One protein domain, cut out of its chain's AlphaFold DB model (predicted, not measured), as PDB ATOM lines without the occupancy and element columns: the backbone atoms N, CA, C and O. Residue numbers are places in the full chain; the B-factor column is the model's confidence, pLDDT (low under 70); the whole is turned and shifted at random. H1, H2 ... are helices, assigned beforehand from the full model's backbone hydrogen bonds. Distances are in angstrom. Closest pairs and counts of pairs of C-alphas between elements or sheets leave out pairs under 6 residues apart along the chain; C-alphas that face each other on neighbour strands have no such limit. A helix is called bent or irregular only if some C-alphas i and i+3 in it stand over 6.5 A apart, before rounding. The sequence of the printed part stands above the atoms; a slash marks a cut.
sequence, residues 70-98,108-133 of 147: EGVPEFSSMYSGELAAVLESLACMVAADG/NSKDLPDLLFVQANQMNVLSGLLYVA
ATOM      1  N   GLU A  70     348.964 341.661 243.532       94.44
ATOM      2  CA  GLU A  70     348.523 341.228 244.866       94.44
ATOM      3  C   GLU A  70     347.712 342.302 245.604       94.44
ATOM      4  O   GLU A  70     346.694 342.001 246.226       94.44
ATOM      5  N   GLY A  71     348.112 343.573 245.509       92.75
ATOM      6  CA  GLY A  71     347.479 344.655 246.268       92.75
ATOM      7  C   GLY A  71     346.125 345.088 245.705       92.75
ATOM      8  O   GLY A  71     345.206 345.420 246.456       92.75
ATOM      9  N   VAL A  72     345.962 345.075 244.378       94.94
ATOM     10  CA  VAL A  72     344.710 345.523 243.749       94.94
ATOM     11  C   VAL A  72     343.532 344.587 244.045       94.94
ATOM     12  O   VAL A  72     342.455 345.116 244.333       94.94
ATOM     13  N   PRO A  73     343.658 343.244 244.006       94.88
ATOM     14  CA  PRO A  73     342.563 342.355 244.398       94.88
ATOM     15  C   PRO A  73     342.101 342.554 245.845       94.88
ATOM     16  O   PRO A  73     340.896 342.600 246.087       94.88
ATOM     17  N   GLU A  74     343.032 342.728 246.787       92.81
ATOM     18  CA  GLU A  74     342.707 342.981 248.196       92.81
ATOM     19  C   GLU A  74     341.927 344.291 248.357       92.81
ATOM     20  O   GLU A  74     340.817 344.298 248.899       92.81
ATOM     21  N   PHE A  75     342.452 345.385 247.795       92.81
ATOM     22  CA  PHE A  75     341.768 346.677 247.787       92.81
ATOM     23  C   PHE A  75     340.388 346.591 247.121       92.81
ATOM     24  O   PHE A  75     339.408 347.123 247.641       92.81
ATOM     25  N   SER A  76     340.292 345.894 245.986       94.00
ATOM     26  CA  SER A  76     339.042 345.759 245.232       94.00
ATOM     27  C   SER A  76     337.985 344.991 246.014       94.00
ATOM     28  O   SER A  76     336.814 345.357 245.964       94.00
ATOM     29  N   SER A  77     338.388 343.960 246.759       92.69
ATOM     30  CA  SER A  77     337.499 343.205 247.641       92.69
ATOM     31  C   SER A  77     336.899 344.115 248.715       92.69
ATOM     32  O   SER A  77     335.676 344.263 248.778       92.69
ATOM     33  N   MET A  78     337.752 344.812 249.472       93.56
ATOM     34  CA  MET A  78     337.329 345.746 250.520       93.56
ATOM     35  C   MET A  78     336.409 346.841 249.963       93.56
ATOM     36  O   MET A  78     335.289 347.019 250.439       93.56
ATOM     37  N   TYR A  79     336.845 347.522 248.902       93.88
ATOM     38  CA  TYR A  79     336.103 348.640 248.328       93.88
ATOM     39  C   TYR A  79     334.777 348.193 247.695       93.88
ATOM     40  O   TYR A  79     333.770 348.884 247.816       93.88
ATOM     41  N   SER A  80     334.716 347.007 247.076       94.06
ATOM     42  CA  SER A  80     333.453 346.470 246.548       94.06
ATOM     43  C   SER A  80     332.413 346.206 247.644       94.06
ATOM     44  O   SER A  80     331.225 346.435 247.417       94.06
ATOM     45  N   GLY A  81     332.854 345.793 248.839       92.38
ATOM     46  CA  GLY A  81     331.989 345.639 250.008       92.38
ATOM     47  C   GLY A  81     331.417 346.973 250.488       92.38
ATOM     48  O   GLY A  81     330.219 347.072 250.748       92.38
ATOM     49  N   GLU A  82     332.239 348.024 250.527       92.31
ATOM     50  CA  GLU A  82     331.784 349.383 250.851       92.31
ATOM     51  C   GLU A  82     330.772 349.903 249.821       92.31
ATOM     52  O   GLU A  82     329.719 350.425 250.193       92.31
ATOM     53  N   LEU A  83     331.040 349.705 248.525       93.50
ATOM     54  CA  LEU A  83     330.109 350.081 247.458       93.50
ATOM     55  C   LEU A  83     328.768 349.352 247.581       93.50
ATOM     56  O   LEU A  83     327.723 349.955 247.330       93.50
ATOM     57  N   ALA A  84     328.789 348.071 247.955       92.25
ATOM     58  CA  ALA A  84     327.577 347.296 248.188       92.25
ATOM     59  C   ALA A  84     326.784 347.848 249.382       92.25
ATOM     60  O   ALA A  84     325.584 348.075 249.248       92.25
ATOM     61  N   ALA A  85     327.449 348.149 250.500       92.38
ATOM     62  CA  ALA A  85     326.806 348.727 251.680       92.38
ATOM     63  C   ALA A  85     326.172 350.101 251.389       92.38
ATOM     64  O   ALA A  85     325.053 350.383 251.824       92.38
ATOM     65  N   VAL A  86     326.850 350.950 250.607       92.38
ATOM     66  CA  VAL A  86     326.305 352.246 250.167       92.38
ATOM     67  C   VAL A  86     325.077 352.049 249.278       92.38
ATOM     68  O   VAL A  86     324.054 352.698 249.494       92.38
ATOM     69  N   LEU A  87     325.145 351.137 248.304       91.94
ATOM     70  CA  LEU A  87     324.017 350.826 247.423       91.94
ATOM     71  C   LEU A  87     322.816 350.261 248.182       91.94
ATOM     72  O   LEU A  87     321.683 350.630 247.884       91.94
ATOM     73  N   GLU A  88     323.050 349.402 249.168       90.06
ATOM     74  CA  GLU A  88     321.997 348.854 250.021       90.06
ATOM     75  C   GLU A  88     321.338 349.953 250.862       90.06
ATOM     76  O   GLU A  88     320.113 350.051 250.903       90.06
ATOM     77  N   SER A  89     322.132 350.845 251.464       88.25
ATOM     78  CA  SER A  89     321.609 352.000 252.200       88.25
ATOM     79  C   SER A  89     320.756 352.907 251.306       88.25
ATOM     80  O   SER A  89     319.657 353.309 251.696       88.25
ATOM     81  N   LEU A  90     321.216 353.171 250.080       87.31
ATOM     82  CA  LEU A  90     320.461 353.926 249.081       87.31
ATOM     83  C   LEU A  90     319.151 353.234 248.712       87.31
ATOM     84  O   LEU A  90     318.103 353.878 248.693       87.31
ATOM     85  N   ALA A  91     319.191 351.926 248.466       85.00
ATOM     86  CA  ALA A  91     318.007 351.143 248.147       85.00
ATOM     87  C   ALA A  91     316.983 351.174 249.291       85.00
ATOM     88  O   ALA A  91     315.799 351.372 249.028       85.00
ATOM     89  N   CYS A  92     317.421 351.066 250.548       85.19
ATOM     90  CA  CYS A  92     316.555 351.193 251.719       85.19
ATOM     91  C   CYS A  92     315.884 352.573 251.805       85.19
ATOM     92  O   CYS A  92     314.687 352.648 252.072       85.19
ATOM     93  N   MET A  93     316.620 353.659 251.538       84.62
ATOM     94  CA  MET A  93     316.051 355.016 251.530       84.62
ATOM     95  C   MET A  93     315.025 355.219 250.413       84.62
ATOM     96  O   MET A  93     314.024 355.896 250.626       84.62
ATOM     97  N   VAL A  94     315.258 354.638 249.233       83.50
ATOM     98  CA  VAL A  94     314.310 354.699 248.110       83.50
ATOM     99  C   VAL A  94     313.084 353.822 248.377       83.50
ATOM    100  O   VAL A  94     311.963 354.245 248.116       83.50
ATOM    101  N   ALA A  95     313.269 352.626 248.939       79.88
ATOM    102  CA  ALA A  95     312.179 351.701 249.247       79.88
ATOM    103  C   ALA A  95     311.243 352.221 250.354       79.88
ATOM    104  O   ALA A  95     310.052 351.911 250.342       79.88
ATOM    105  N   ALA A  96     311.762 353.011 251.298       75.12
ATOM    106  CA  ALA A  96     310.989 353.567 252.408       75.12
ATOM    107  C   ALA A  96     310.030 354.710 252.007       75.12
ATOM    108  O   ALA A  96     309.156 355.058 252.798       75.12
ATOM    109  N   ASP A  97     310.169 355.281 250.807       69.31
ATOM    110  CA  ASP A  97     309.489 356.523 250.393       69.31
ATOM    111  C   ASP A  97     308.151 356.294 249.654       69.31
ATOM    112  O   ASP A  97     307.447 357.234 249.285       69.31
ATOM    113  N   GLY A  98     307.745 355.028 249.496       61.59
ATOM    114  CA  GLY A  98     306.471 354.647 248.877       61.59
ATOM    115  C   GLY A  98     306.403 354.919 247.365       61.59
ATOM    116  O   GLY A  98     307.386 355.280 246.725       61.59
ATOM    117  N   ASN A 108     315.682 366.428 246.405       79.00
ATOM    118  CA  ASN A 108     315.400 366.607 244.987       79.00
ATOM    119  C   ASN A 108     315.523 365.271 244.240       79.00
ATOM    120  O   ASN A 108     316.551 364.596 244.285       79.00
ATOM    121  N   SER A 109     314.483 364.916 243.486       78.12
ATOM    122  CA  SER A 109     314.415 363.656 242.739       78.12
ATOM    123  C   SER A 109     315.426 363.539 241.598       78.12
ATOM    124  O   SER A 109     315.678 362.436 241.113       78.12
ATOM    125  N   LYS A 110     316.031 364.655 241.182       80.69
ATOM    126  CA  LYS A 110     317.101 364.676 240.176       80.69
ATOM    127  C   LYS A 110     318.459 364.231 240.719       80.69
ATOM    128  O   LYS A 110     319.292 363.813 239.924       80.69
ATOM    129  N   ASP A 111     318.660 364.264 242.034       82.25
ATOM    130  CA  ASP A 111     319.961 363.967 242.645       82.25
ATOM    131  C   ASP A 111     320.242 362.453 242.676       82.25
ATOM    132  O   ASP A 111     321.394 362.019 242.624       82.25
ATOM    133  N   LEU A 112     319.187 361.630 242.720       84.00
ATOM    134  CA  LEU A 112     319.299 360.172 242.754       84.00
ATOM    135  C   LEU A 112     319.951 359.602 241.472       84.00
ATOM    136  O   LEU A 112     320.911 358.842 241.600       84.00
ATOM    137  N   PRO A 113     319.508 359.951 240.245       82.69
ATOM    138  CA  PRO A 113     320.208 359.559 239.022       82.69
ATOM    139  C   PRO A 113     321.691 359.943 239.003       82.69
ATOM    140  O   PRO A 113     322.522 359.106 238.655       82.69
ATOM    141  N   ASP A 114     322.035 361.170 239.405       86.00
ATOM    142  CA  ASP A 114     323.424 361.643 239.421       86.00
ATOM    143  C   ASP A 114     324.283 360.818 240.384       86.00
ATOM    144  O   ASP A 114     325.389 360.390 240.038       86.00
ATOM    145  N   LEU A 115     323.749 360.502 241.565       88.38
ATOM    146  CA  LEU A 115     324.419 359.638 242.529       88.38
ATOM    147  C   LEU A 115     324.622 358.214 241.991       88.38
ATOM    148  O   LEU A 115     325.708 357.648 242.132       88.38
ATOM    149  N   LEU A 116     323.614 357.641 241.327       88.56
ATOM    150  CA  LEU A 116     323.732 356.324 240.695       88.56
ATOM    151  C   LEU A 116     324.777 356.321 239.570       88.56
ATOM    152  O   LEU A 116     325.516 355.345 239.427       88.56
ATOM    153  N   PHE A 117     324.905 357.412 238.807       89.12
ATOM    154  CA  PHE A 117     325.973 357.555 237.815       89.12
ATOM    155  C   PHE A 117     327.361 357.621 238.456       89.12
ATOM    156  O   PHE A 117     328.297 356.995 237.951       89.12
ATOM    157  N   VAL A 118     327.514 358.327 239.580       90.56
ATOM    158  CA  VAL A 118     328.774 358.338 240.342       90.56
ATOM    159  C   VAL A 118     329.124 356.929 240.825       90.56
ATOM    160  O   VAL A 118     330.257 356.483 240.635       90.56
ATOM    161  N   GLN A 119     328.149 356.191 241.356       91.69
ATOM    162  CA  GLN A 119     328.353 354.817 241.814       91.69
ATOM    163  C   GLN A 119     328.743 353.874 240.665       91.69
ATOM    164  O   GLN A 119     329.673 353.072 240.785       91.69
ATOM    165  N   ALA A 120     328.087 354.003 239.510       89.25
ATOM    166  CA  ALA A 120     328.437 353.248 238.310       89.25
ATOM    167  C   ALA A 120     329.871 353.554 237.839       89.25
ATOM    168  O   ALA A 120     330.603 352.647 237.432       89.25
ATOM    169  N   ASN A 121     330.313 354.812 237.949       91.19
ATOM    170  CA  ASN A 121     331.692 355.192 237.647       91.19
ATOM    171  C   ASN A 121     332.698 354.556 238.621       91.19
ATOM    172  O   ASN A 121     333.761 354.123 238.179       91.19
ATOM    173  N   GLN A 122     332.372 354.428 239.909       93.25
ATOM    174  CA  GLN A 122     333.230 353.740 240.886       93.25
ATOM    175  C   GLN A 122     333.378 352.243 240.566       93.25
ATOM    176  O   GLN A 122     334.492 351.714 240.574       93.25
ATOM    177  N   MET A 123     332.294 351.572 240.162       93.19
ATOM    178  CA  MET A 123     332.365 350.191 239.662       93.19
ATOM    179  C   MET A 123     333.197 350.075 238.377       93.19
ATOM    180  O   MET A 123     333.936 349.108 238.183       93.19
ATOM    181  N   ASN A 124     333.119 351.077 237.500       93.00
ATOM    182  CA  ASN A 124     333.918 351.126 236.280       93.00
ATOM    183  C   ASN A 124     335.425 351.274 236.575       93.00
ATOM    184  O   ASN A 124     336.236 350.601 235.934       93.00
ATOM    185  N   VAL A 125     335.800 352.081 237.576       94.44
ATOM    186  CA  VAL A 125     337.182 352.182 238.084       94.44
ATOM    187  C   VAL A 125     337.664 350.828 238.601       94.44
ATOM    188  O   VAL A 125     338.712 350.359 238.160       94.44
ATOM    189  N   LEU A 126     336.886 350.168 239.467       95.50
ATOM    190  CA  LEU A 126     337.222 348.840 239.998       95.50
ATOM    191  C   LEU A 126     337.446 347.810 238.889       95.50
ATOM    192  O   LEU A 126     338.439 347.087 238.902       95.50
ATOM    193  N   SER A 127     336.565 347.773 237.887       94.38
ATOM    194  CA  SER A 127     336.737 346.894 236.726       94.38
ATOM    195  C   SER A 127     338.027 347.198 235.952       94.38
ATOM    196  O   SER A 127     338.697 346.281 235.472       94.38
ATOM    197  N   GLY A 128     338.389 348.477 235.824       94.62
ATOM    198  CA  GLY A 128     339.660 348.899 235.238       94.62
ATOM    199  C   GLY A 128     340.864 348.398 236.037       94.62
ATOM    200  O   GLY A 128     341.783 347.833 235.451       94.62
ATOM    201  N   LEU A 129     340.832 348.549 237.360       96.00
ATOM    202  CA  LEU A 129     341.896 348.101 238.261       96.00
ATOM    203  C   LEU A 129     342.066 346.577 238.246       96.00
ATOM    204  O   LEU A 129     343.180 346.091 238.080       96.00
ATOM    205  N   LEU A 130     340.975 345.817 238.337       96.75
ATOM    206  CA  LEU A 130     341.023 344.351 238.291       96.75
ATOM    207  C   LEU A 130     341.569 343.824 236.959       96.75
ATOM    208  O   LEU A 130     342.291 342.829 236.940       96.75
ATOM    209  N   TYR A 131     341.276 344.504 235.846       96.19
ATOM    210  CA  TYR A 131     341.901 344.187 234.563       96.19
ATOM    211  C   TYR A 131     343.424 344.377 234.615       96.19
ATOM    212  O   TYR A 131     344.164 343.507 234.160       96.19
ATOM    213  N   VAL A 132     343.888 345.495 235.182       96.44
ATOM    214  CA  VAL A 132     345.321 345.782 235.347       96.44
ATOM    215  C   VAL A 132     345.997 344.726 236.219       96.44
ATOM    216  O   VAL A 132     347.039 344.205 235.834       96.44
ATOM    217  N   ALA A 133     345.379 344.367 237.344       96.81
ATOM    218  CA  ALA A 133     345.882 343.331 238.239       96.81
ATOM    219  C   ALA A 133     346.026 341.985 237.519       96.81
ATOM    220  O   ALA A 133     347.081 341.363 237.578       96.81
TER     221      ALA A 133
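AT A GLANCE: This is residues 70 to 98 and 108 to 133 of the 147 residues of an uncharacterized protein of Comamonas testosteroni (UniProt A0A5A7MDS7). Two long helices, H1 and H2, lie side by side along their length, running opposite ways and slightly crossed, and together they make a slim rod. Short stretches, residues 96 to 98 and 108 to 110, end at the cut at one end of the rod, while Glu 70 and Ala 133 lie at the other end. The printed part has 55 residues, with two named helices in the order H1, H2 and no named strand, and its class is all helix. The whole is loose, with a radius of gyration of the C-alphas of 13.5 A, and the C-alphas span 44 by 17 by 10 A.

HOW THE PARTS SIT: The longest helix is H1, residues 70 to 95, and it touches H2, residues 111 to 133, with 12 pairs of C-alphas within 8 A. The closest C-alphas of the two are those of Val 72 and Ala 133, 6.0 A apart. Their lines stand at a shallow tilt of 18 degrees, and they run opposite ways. Their centres are 10.8 A apart. In H2 every O i to N i+4 pair is within hydrogen-bond range, and in H1 21 of 22 are.

IN THESE COORDINATES: H1 has 26 residues and runs 38.1 A from C-alpha 70 at (348.523, 341.228, 244.866) to C-alpha 95 at (312.179, 351.701, 249.247). It is neither bent nor irregular, but only just: C-alphas 70 and 73 are 6.1 A apart. H2 has 23 residues and measures 33.4 A from its first to its last C-alpha, ending with C-alpha 133 at (345.882, 343.331, 238.239).

THE WHOLE: The two C-alphas farthest apart are those of Glu 70 and Gly 98, at 44.3 A. The first and last printed C-alphas, of Glu 70 and Ala 133, are 7.4 A apart. The link from H1 to H2 runs across the cut: residues 99 to 107 are not printed, and C-alphas 98 and 108 are 15.4 A apart. The mean pLDDT of the printed part is 89.3, and residues 97 to 98 of the model are under 70.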